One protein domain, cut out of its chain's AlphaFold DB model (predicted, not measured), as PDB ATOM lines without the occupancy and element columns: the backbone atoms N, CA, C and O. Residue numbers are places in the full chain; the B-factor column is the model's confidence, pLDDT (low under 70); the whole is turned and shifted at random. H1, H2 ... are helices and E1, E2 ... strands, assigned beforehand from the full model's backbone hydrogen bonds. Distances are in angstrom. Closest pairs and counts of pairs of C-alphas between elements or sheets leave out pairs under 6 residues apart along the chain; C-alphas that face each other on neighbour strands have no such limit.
ATOM      1  N   PHE A   5      37.470  39.837  68.773       95.31
ATOM      2  CA  PHE A   5      36.761  41.041  69.210       95.31
ATOM      3  C   PHE A   5      37.089  42.209  68.277       95.31
ATOM      4  O   PHE A   5      38.241  42.350  67.861       95.31
ATOM      5  N   ALA A   6      36.088  43.031  67.960       96.50
ATOM      6  CA  ALA A   6      36.302  44.378  67.435       96.50
ATOM      7  C   ALA A   6      36.960  45.274  68.483       96.50
ATOM      8  O   ALA A   6      36.942  44.953  69.674       96.50
ATOM      9  N   GLU A   7      37.504  46.411  68.052       95.81
ATOM     10  CA  GLU A   7      37.878  47.464  68.998       95.81
ATOM     11  C   GLU A   7      36.660  47.863  69.849       95.81
ATOM     12  O   GLU A   7      35.530  47.774  69.361       95.81
ATOM     13  N   PRO A   8      36.845  48.255  71.121       94.94
ATOM     14  CA  PRO A   8      35.721  48.526  72.009       94.94
ATOM     15  C   PRO A   8      34.845  49.643  71.443       94.94
ATOM     16  O   PRO A   8      35.356  50.671  70.987       94.94
ATOM     17  N   GLU A   9      33.528  49.456  71.483       93.81
ATOM     18  CA  GLU A   9      32.562  50.462  71.021       93.81
ATOM     19  C   GLU A   9      31.990  51.268  72.187       93.81
ATOM     20  O   GLU A   9      31.606  52.419  71.999       93.81
ATOM     21  N   ILE A  10      31.959  50.671  73.383       93.19
ATOM     22  CA  ILE A  10      31.398  51.256  74.601       93.19
ATOM     23  C   ILE A  10      32.237  50.890  75.826       93.19
ATOM     24  O   ILE A  10      32.791  49.791  75.905       93.19
ATOM     25  N   MET A  11      32.276  51.795  76.795       92.75
ATOM     26  CA  MET A  11      32.772  51.571  78.147       92.75
ATOM     27  C   MET A  11      31.600  51.446  79.116       92.75
ATOM     28  O   MET A  11      30.571  52.096  78.958       92.75
ATOM     29  N   TYR A  12      31.757  50.600  80.128       92.06
ATOM     30  CA  TYR A  12      30.809  50.471  81.224       92.06
ATOM     31  C   TYR A  12      31.351  51.223  82.433       92.06
ATOM     32  O   TYR A  12      32.239  50.738  83.133       92.06
ATOM     33  N   GLN A 116      39.262  50.115  87.026       93.56
ATOM     34  CA  GLN A 116      38.521  48.905  86.691       93.56
ATOM     35  C   GLN A 116      37.756  49.098  85.377       93.56
ATOM     36  O   GLN A 116      36.541  49.291  85.351       93.56
ATOM     37  N   TYR A 117      38.481  49.087  84.258       90.81
ATOM     38  CA  TYR A 117      37.879  49.268  82.939       90.81
ATOM     39  C   TYR A 117      37.011  48.068  82.532       90.81
ATOM     40  O   TYR A 117      37.500  46.947  82.377       90.81
ATOM     41  N   GLY A 118      35.726  48.324  82.282       87.75
ATOM     42  CA  GLY A 118      34.818  47.408  81.595       87.75
ATOM     43  C   GLY A 118      34.498  47.928  80.197       87.75
ATOM     44  O   GLY A 118      34.133  49.089  80.055       87.75
ATOM     45  N   ALA A 119      34.602  47.079  79.174       91.44
ATOM     46  CA  ALA A 119      34.336  47.466  77.789       91.44
ATOM     47  C   ALA A 119      33.425  46.460  77.073       91.44
ATOM     48  O   ALA A 119      33.511  45.249  77.292       91.44
ATOM     49  N   GLY A 120      32.567  46.977  76.195       91.62
ATOM     50  CA  GLY A 120      31.740  46.210  75.271       91.62
ATOM     51  C   GLY A 120      32.320  46.228  73.859       91.62
ATOM     52  O   GLY A 120      32.839  47.246  73.397       91.62
ATOM     53  N   SER A 121      32.246  45.083  73.182       94.62
ATOM     54  CA  SER A 121      32.735  44.907  71.815       94.62
ATOM     55  C   SER A 121      31.920  43.853  71.066       94.62
ATOM     56  O   SER A 121      31.481  42.845  71.639       94.62
ATOM     57  N   THR A 122      31.763  44.059  69.763       95.44
ATOM     58  CA  THR A 122      31.200  43.094  68.830       95.44
ATOM     59  C   THR A 122      32.145  41.909  68.632       95.44
ATOM     60  O   THR A 122      33.346  42.050  68.391       95.44
ATOM     61  N   VAL A 123      31.583  40.698  68.675       95.00
ATOM     62  CA  VAL A 123      32.337  39.449  68.528       95.00
ATOM     63  C   VAL A 123      32.150  38.838  67.143       95.00
ATOM     64  O   VAL A 123      31.031  38.567  66.705       95.00
ATOM     65  N   PHE A 124      33.267  38.519  66.498       95.12
ATOM     66  CA  PHE A 124      33.358  37.869  65.197       95.12
ATOM     67  C   PHE A 124      33.882  36.433  65.318       95.12
ATOM     68  O   PHE A 124      34.505  36.028  66.309       95.12
ATOM     69  N   ARG A 125      33.641  35.635  64.269       93.94
ATOM     70  CA  ARG A 125      34.310  34.335  64.124       93.94
ATOM     71  C   ARG A 125      35.803  34.563  63.887       93.94
ATOM     72  O   ARG A 125      36.182  35.517  63.218       93.94
ATOM     73  N   LEU A 126      36.641  33.655  64.388       92.19
ATOM     74  CA  LEU A 126      38.104  33.771  64.293       92.19
ATOM     75  C   LEU A 126      38.630  33.866  62.852       92.19
ATOM     76  O   LEU A 126      39.677  34.459  62.622       92.19
ATOM     77  N   ASP A 127      37.936  33.250  61.898       93.62
ATOM     78  CA  ASP A 127      38.283  33.221  60.479       93.62
ATOM     79  C   ASP A 127      37.649  34.358  59.660       93.62
ATOM     80  O   ASP A 127      37.958  34.493  58.478       93.62
ATOM     81  N   ASP A 128      36.815  35.203  60.274       94.56
ATOM     82  CA  ASP A 128      36.118  36.316  59.615       94.56
ATOM     83  C   ASP A 128      36.907  37.634  59.720       94.56
ATOM     84  O   ASP A 128      36.408  38.682  60.136       94.56
ATOM     85  N   THR A 129      38.200  37.562  59.395       94.00
ATOM     86  CA  THR A 129      39.142  38.674  59.596       94.00
ATOM     87  C   THR A 129      38.857  39.866  58.691       94.00
ATOM     88  O   THR A 129      39.122  40.998  59.077       94.00
ATOM     89  N   ASP A 130      38.329  39.630  57.488       96.62
ATOM     90  CA  ASP A 130      38.044  40.705  56.532       96.62
ATOM     91  C   ASP A 130      36.893  41.586  57.034       96.62
ATOM     92  O   ASP A 130      37.028  42.808  57.055       96.62
ATOM     93  N   THR A 131      35.804  40.979  57.521       96.81
ATOM     94  CA  THR A 131      34.678  41.724  58.098       96.81
ATOM     95  C   THR A 131      35.062  42.418  59.401       96.81
ATOM     96  O   THR A 131      34.677  43.566  59.596       96.81
ATOM     97  N   LEU A 132      35.860  41.778  60.261       97.00
ATOM     98  CA  LEU A 132      36.380  42.418  61.474       97.00
ATOM     99  C   LEU A 132      37.200  43.682  61.153       97.00
ATOM    100  O   LEU A 132      37.001  44.726  61.768       97.00
ATOM    101  N   ASN A 133      38.097  43.607  60.166       96.69
ATOM    102  CA  ASN A 133      38.921  44.752  59.773       96.69
ATOM    103  C   ASN A 133      38.082  45.893  59.175       96.69
ATOM    104  O   ASN A 133      38.335  47.057  59.478       96.69
ATOM    105  N   GLU A 134      37.093  45.574  58.335       98.00
ATOM    106  CA  GLU A 134      36.172  46.569  57.765       98.00
ATOM    107  C   GLU A 134      35.306  47.219  58.856       98.00
ATOM    108  O   GLU A 134      35.156  48.440  58.875       98.00
ATOM    109  N   TYR A 135      34.814  46.423  59.811       97.44
ATOM    110  CA  TYR A 135      34.059  46.908  60.966       97.44
ATOM    111  C   TYR A 135      34.876  47.900  61.800       97.44
ATOM    112  O   TYR A 135      34.419  49.014  62.039       97.44
ATOM    113  N   ASN A 136      36.107  47.536  62.177       96.88
ATOM    114  CA  ASN A 136      36.991  48.415  62.946       96.88
ATOM    115  C   ASN A 136      37.325  49.709  62.187       96.88
ATOM    116  O   ASN A 136      37.431  50.768  62.804       96.88
ATOM    117  N   GLY A 137      37.453  49.644  60.856       96.69
ATOM    118  CA  GLY A 137      37.645  50.825  60.013       96.69
ATOM    119  C   GLY A 137      36.483  51.814  60.125       96.69
ATOM    120  O   GLY A 137      36.704  52.988  60.409       96.69
ATOM    121  N   HIS A 138      35.247  51.338  59.976       97.19
ATOM    122  CA  HIS A 138      34.062  52.191  60.104       97.19
ATOM    123  C   HIS A 138      33.794  52.645  61.539       97.19
ATOM    124  O   HIS A 138      33.373  53.779  61.752       97.19
ATOM    125  N   LEU A 139      34.069  51.802  62.536       96.06
ATOM    126  CA  LEU A 139      33.967  52.195  63.940       96.06
ATOM    127  C   LEU A 139      34.903  53.369  64.255       96.06
ATOM    128  O   LEU A 139      34.495  54.311  64.929       96.06
ATOM    129  N   ALA A 140      36.136  53.345  63.740       94.62
ATOM    130  CA  ALA A 140      37.071  54.453  63.902       94.62
ATOM    131  C   ALA A 140      36.549  55.750  63.254       94.62
ATOM    132  O   ALA A 140      36.638  56.809  63.871       94.62
ATOM    133  N   GLU A 141      35.947  55.666  62.061       95.56
ATOM    134  CA  GLU A 141      35.312  56.814  61.393       95.56
ATOM    135  C   GLU A 141      34.160  57.403  62.231       95.56
ATOM    136  O   GLU A 141      34.059  58.623  62.354       95.56
ATOM    137  N   LEU A 142      33.323  56.553  62.841       95.19
ATOM    138  CA  LEU A 142      32.215  56.979  63.710       95.19
ATOM    139  C   LEU A 142      32.699  57.622  65.016       95.19
ATOM    140  O   LEU A 142      32.080  58.569  65.503       95.19
ATOM    141  N   LYS A 143      33.798  57.117  65.588       91.94
ATOM    142  CA  LYS A 143      34.439  57.723  66.764       91.94
ATOM    143  C   LYS A 143      35.006  59.101  66.429       91.94
ATOM    144  O   LYS A 143      34.729  60.059  67.140       91.94
ATOM    145  N   GLU A 144      35.756  59.218  65.331       92.06
ATOM    146  CA  GLU A 144      36.382  60.481  64.911       92.06
ATOM    147  C   GLU A 144      35.346  61.560  64.559       92.06
ATOM    148  O   GLU A 144      35.559  62.741  64.832       92.06
ATOM    149  N   SER A 145      34.216  61.172  63.961       94.75
ATOM    150  CA  SER A 145      33.159  62.115  63.582       94.75
ATOM    151  C   SER A 145      32.275  62.565  64.750       94.75
ATOM    152  O   SER A 145      31.567  63.564  64.605       94.75
ATOM    153  N   GLY A 146      32.294  61.843  65.876       93.62
ATOM    154  CA  GLY A 146      31.346  62.002  66.983       93.62
ATOM    155  C   GLY A 146      29.988  61.323  66.748       93.62
ATOM    156  O   GLY A 146      29.168  61.272  67.659       93.62
ATOM    157  N   GLU A 147      29.756  60.745  65.565       95.75
ATOM    158  CA  GLU A 147      28.492  60.078  65.219       95.75
ATOM    159  C   GLU A 147      28.229  58.849  66.099       95.75
ATOM    160  O   GLU A 147      27.076  58.518  66.369       95.75
ATOM    161  N   LEU A 148      29.284  58.196  66.606       94.06
ATOM    162  CA  LEU A 148      29.119  57.122  67.586       94.06
ATOM    163  C   LEU A 148      28.403  57.623  68.849       94.06
ATOM    164  O   LEU A 148      27.458  56.982  69.298       94.06
ATOM    165  N   LEU A 149      28.817  58.769  69.397       94.19
ATOM    166  CA  LEU A 149      28.186  59.340  70.588       94.19
ATOM    167  C   LEU A 149      26.744  59.761  70.297       94.19
ATOM    168  O   LEU A 149      25.874  59.504  71.124       94.19
ATOM    169  N   ASP A 150      26.468  60.334  69.122       95.00
ATOM    170  CA  ASP A 150      25.101  60.687  68.719       95.00
ATOM    171  C   ASP A 150      24.177  59.454  68.740       95.00
ATOM    172  O   ASP A 150      23.067  59.525  69.266       95.00
ATOM    173  N   ILE A 151      24.650  58.309  68.229       94.06
ATOM    174  CA  ILE A 151      23.901  57.040  68.246       94.06
ATOM    175  C   ILE A 151      23.722  56.527  69.677       94.06
ATOM    176  O   ILE A 151      22.626  56.122  70.063       94.06
ATOM    177  N   LEU A 152      24.798  56.504  70.465       91.94
ATOM    178  CA  LEU A 152      24.784  55.947  71.818       91.94
ATOM    179  C   LEU A 152      23.928  56.787  72.780       91.94
ATOM    180  O   LEU A 152      23.244  56.231  73.642       91.94
ATOM    181  N   SER A 153      23.898  58.109  72.595       91.12
ATOM    182  CA  SER A 153      23.132  59.044  73.429       91.12
ATOM    183  C   SER A 153      21.625  58.780  73.391       91.12
ATOM    184  O   SER A 153      20.936  59.030  74.377       91.12
ATOM    185  N   GLU A 154      21.099  58.204  72.301       89.19
ATOM    186  CA  GLU A 154      19.693  57.773  72.219       89.19
ATOM    187  C   GLU A 154      19.340  56.668  73.229       89.19
ATOM    188  O   GLU A 154      18.164  56.426  73.499       89.19
ATOM    189  N   PHE A 155      20.350  55.997  73.789       87.88
ATOM    190  CA  PHE A 155      20.208  54.910  74.754       87.88
ATOM    191  C   PHE A 155      20.736  55.285  76.147       87.88
ATOM    192  O   PHE A 155      20.954  54.397  76.970       87.88
ATOM    193  N   GLY A 156      20.955  56.575  76.428       85.69
ATOM    194  CA  GLY A 156      21.386  57.055  77.746       85.69
ATOM    195  C   GLY A 156      22.883  56.899  78.035       85.69
ATOM    196  O   GLY A 156      23.292  57.028  79.190       85.69
ATOM    197  N   PHE A 157      23.692  56.618  77.011       90.25
ATOM    198  CA  PHE A 157      25.148  56.744  77.096       90.25
ATOM    199  C   PHE A 157      25.552  58.216  76.997       90.25
ATOM    200  O   PHE A 157      24.875  59.028  76.368       90.25
ATOM    201  N   THR A 158      26.693  58.536  77.578       90.12
ATOM    202  CA  THR A 158      27.321  59.851  77.582       90.12
ATOM    203  C   THR A 158      28.740  59.754  77.021       90.12
ATOM    204  O   THR A 158      29.208  58.681  76.630       90.12
ATOM    205  N   GLU A 159      29.447  60.881  76.975       89.75
ATOM    206  CA  GLU A 159      30.854  60.922  76.571       89.75
ATOM    207  C   GLU A 159      31.741  60.027  77.458       89.75
ATOM    208  O   GLU A 159      32.683  59.422  76.952       89.75
ATOM    209  N   ALA A 160      31.391  59.848  78.738       89.00
ATOM    210  CA  ALA A 160      32.138  59.002  79.672       89.00
ATOM    211  C   ALA A 160      32.167  57.516  79.261       89.00
ATOM    212  O   ALA A 160      33.079  56.781  79.647       89.00
ATOM    213  N   GLU A 161      31.209  57.075  78.441       91.75
ATOM    214  CA  GLU A 161      31.124  55.701  77.952       91.75
ATOM    215  C   GLU A 161      31.723  55.511  76.548       91.75
ATOM    216  O   GLU A 161      31.709  54.394  76.023       91.75
ATOM    217  N   VAL A 162      32.264  56.555  75.916       91.12
ATOM    218  CA  VAL A 162      32.965  56.420  74.633       91.12
ATOM    219  C   VAL A 162      34.395  55.940  74.897       91.12
ATOM    220  O   VAL A 162      35.129  56.603  75.623       91.12
ATOM    221  N   PRO A 163      34.840  54.804  74.321       89.94
ATOM    222  CA  PRO A 163      36.188  54.317  74.576       89.94
ATOM    223  C   PRO A 163      37.247  55.244  73.963       89.94
ATOM    224  O   PRO A 163      37.128  55.562  72.769       89.94
ATOM    225  N   PRO A 164      38.318  55.571  74.711       85.75
ATOM    226  CA  PRO A 164      39.466  56.303  74.190       85.75
ATOM    227  C   PRO A 164      40.038  55.643  72.934       85.75
ATOM    228  O   PRO A 164      39.986  54.419  72.773       85.75
ATOM    229  N   ALA A 165      40.634  56.440  72.047       81.69
ATOM    230  CA  ALA A 165      41.187  55.944  70.786       81.69
ATOM    231  C   ALA A 165      42.350  54.957  70.996       81.69
ATOM    232  O   ALA A 165      42.564  54.054  70.188       81.69
ATOM    233  N   GLU A 166      43.093  55.122  72.086       84.56
ATOM    234  CA  GLU A 166      44.237  54.306  72.479       84.56
ATOM    235  C   GLU A 166      43.824  52.967  73.108       84.56
ATOM    236  O   GLU A 166      44.661  52.068  73.246       84.56
ATOM    237  N   MET A 167      42.551  52.808  73.480       89.69
ATOM    238  CA  MET A 167      42.051  51.576  74.074       89.69
ATOM    239  C   MET A 167      41.729  50.545  72.995       89.69
ATOM    240  O   MET A 167      40.835  50.749  72.173       89.69
ATOM    241  N   SER A 168      42.427  49.408  73.038       92.06
ATOM    242  CA  SER A 168      42.247  48.330  72.067       92.06
ATOM    243  C   SER A 168      41.716  47.036  72.669       92.06
ATOM    244  O   SER A 168      41.948  46.708  73.837       92.06
ATOM    245  N   ALA A 169      41.050  46.243  71.833       92.75
ATOM    246  CA  ALA A 169      40.585  44.909  72.189       92.75
ATOM    247  C   ALA A 169      41.740  43.978  72.565       92.75
ATOM    248  O   ALA A 169      41.594  43.151  73.463       92.75
ATOM    249  N   GLU A 170      42.898  44.119  71.911       90.81
ATOM    250  CA  GLU A 170      44.108  43.369  72.258       90.81
ATOM    251  C   GLU A 170      44.556  43.675  73.692       90.81
ATOM    252  O   GLU A 170      44.813  42.745  74.460       90.81
ATOM    253  N   ALA A 171      44.598  44.957  74.063       89.75
ATOM    254  CA  ALA A 171      45.050  45.388  75.380       89.75
ATOM    255  C   ALA A 171      44.074  44.948  76.487       89.75
ATOM    256  O   ALA A 171      44.493  44.374  77.491       89.75
ATOM    257  N   LEU A 172      42.764  45.091  76.258       90.25
ATOM    258  CA  LEU A 172      41.725  44.605  77.174       90.25
ATOM    259  C   LEU A 172      41.748  43.072  77.319       90.25
ATOM    260  O   LEU A 172      41.668  42.544  78.428       90.25
ATOM    261  N   CYS A 173      41.921  42.332  76.218       90.06
ATOM    262  CA  CYS A 173      41.987  40.866  76.241       90.06
ATOM    263  C   CYS A 173      43.259  40.316  76.902       90.06
ATOM    264  O   CYS A 173      43.274  39.143  77.289       90.06
ATOM    265  N   ALA A 174      44.326  41.114  77.015       89.44
ATOM    266  CA  ALA A 174      45.514  40.731  77.770       89.44
ATOM    267  C   ALA A 174      45.223  40.627  79.279       89.44
ATOM    268  O   ALA A 174      45.914  39.880  79.975       89.44
ATOM    269  N   GLY A 175      44.183  41.321  79.760       83.12
ATOM    270  CA  GLY A 175      43.738  41.296  81.155       83.12
ATOM    271  C   GLY A 175      44.678  42.016  82.123       83.12
ATOM    272  O   GLY A 175      44.575  41.806  83.328       83.12
ATOM    273  N   ASP A 176      45.601  42.826  81.606       86.25
ATOM    274  CA  ASP A 176      46.527  43.638  82.393       86.25
ATOM    275  C   ASP A 176      45.999  45.073  82.471       86.25
ATOM    276  O   ASP A 176      46.329  45.923  81.643       86.25
ATOM    277  N   LEU A 177      45.125  45.326  83.448       85.62
ATOM    278  CA  LEU A 177      44.559  46.657  83.653       85.62
ATOM    279  C   LEU A 177      45.625  47.676  84.071       85.62
ATOM    280  O   LEU A 177      45.475  48.849  83.744       85.62
ATOM    281  N   GLU A 178      46.719  47.265  84.724       85.56
ATOM    282  CA  GLU A 178      47.804  48.185  85.103       85.56
ATOM    283  C   GLU A 178      48.429  48.847  83.865       85.56
ATOM    284  O   GLU A 178      48.826  50.011  83.905       85.56
ATOM    285  N   ALA A 179      48.452  48.140  82.733       84.62
ATOM    286  CA  ALA A 179      48.951  48.666  81.468       84.62
ATOM    287  C   ALA A 179      48.019  49.700  80.803       84.62
ATOM    288  O   ALA A 179      48.424  50.331  79.827       84.62
ATOM    289  N   LEU A 180      46.789  49.878  81.302       85.94
ATOM    290  CA  LEU A 180      45.768  50.762  80.718       85.94
ATOM    291  C   LEU A 180      45.589  52.088  81.475       85.94
ATOM    292  O   LEU A 180      44.750  52.896  81.091       85.94
TER     293      LEU A 180
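Overview. This is residues 5 to 12 and 116 to 180 of the 185 residues of the protein "Transporter substrate-binding domain-containing protein" of Corynebacterium sp. (UniProt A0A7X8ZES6). A small two-strand ribbon, E1 and E2, lies in the middle of an open frame: the long helix H1 makes one side, H2 turns a corner at its end, and the unnamed stretch 154 to 168 leads back past the ribbon to the short helices H3 and H4 on the far side from H1. The named helices make few contacts with each other. The printed part has 73 residues, in the order E1 E2 H1 H2 H3 H4; the sheet is antiparallel and the class is mostly helix. It is compact, with a radius of gyration of the C-alphas of 12.4 A and spans of 33 by 30 by 18 A.

Arrangement. Look first at E1, residues 10 to 12, and E2, residues 118 to 120, antiparallel neighbours at 145 degrees. N 12 and O 118 are 2.8 A apart, within hydrogen-bond range. H1, residues 129 to 145, is apart from E1. H1, with residues 139 to 143 alone, and H2, residues 147 to 153, only just touch, and only at the corner by their link, with 3 pairs of C-alphas within 8 A; the closest C-alphas, of Leu 142 and Leu 148, are 5.0 A apart. Their lines are about perpendicular, at 80 degrees. H3, residues 169 to 174, is close to but not clearly touching H4, residues 177 to 180; the closest C-alphas, of Ala 171 and Leu 180, are 7.6 A apart. Every O i to N i+4 pair is within hydrogen-bond range in H1, H2 and H3; H4 is too short for one.

Along the chain. Find C-alpha 10 at (31.398, 51.256, 74.601), where E1 begins; E1 is 6.7 A long and E2 7.1 A. From C-alpha 129 at (39.142, 38.674, 59.596), H1 runs 24.5 A. H2 is 9.9 A long, H3 8.5 A and H4 5.2 A, ending at C-alpha 180 at (45.768, 50.762, 80.718).

Size, cuts and confidence. The C-alphas farthest apart, of Asp 127 and Gly 156, are 33.9 A apart. Residues 13 to 115 are not printed; C-alphas 12 and 116 are 9.6 A apart across the cut. The link from H2 to H3 is long, with 15 residues. No printed residue has a pLDDT under 70.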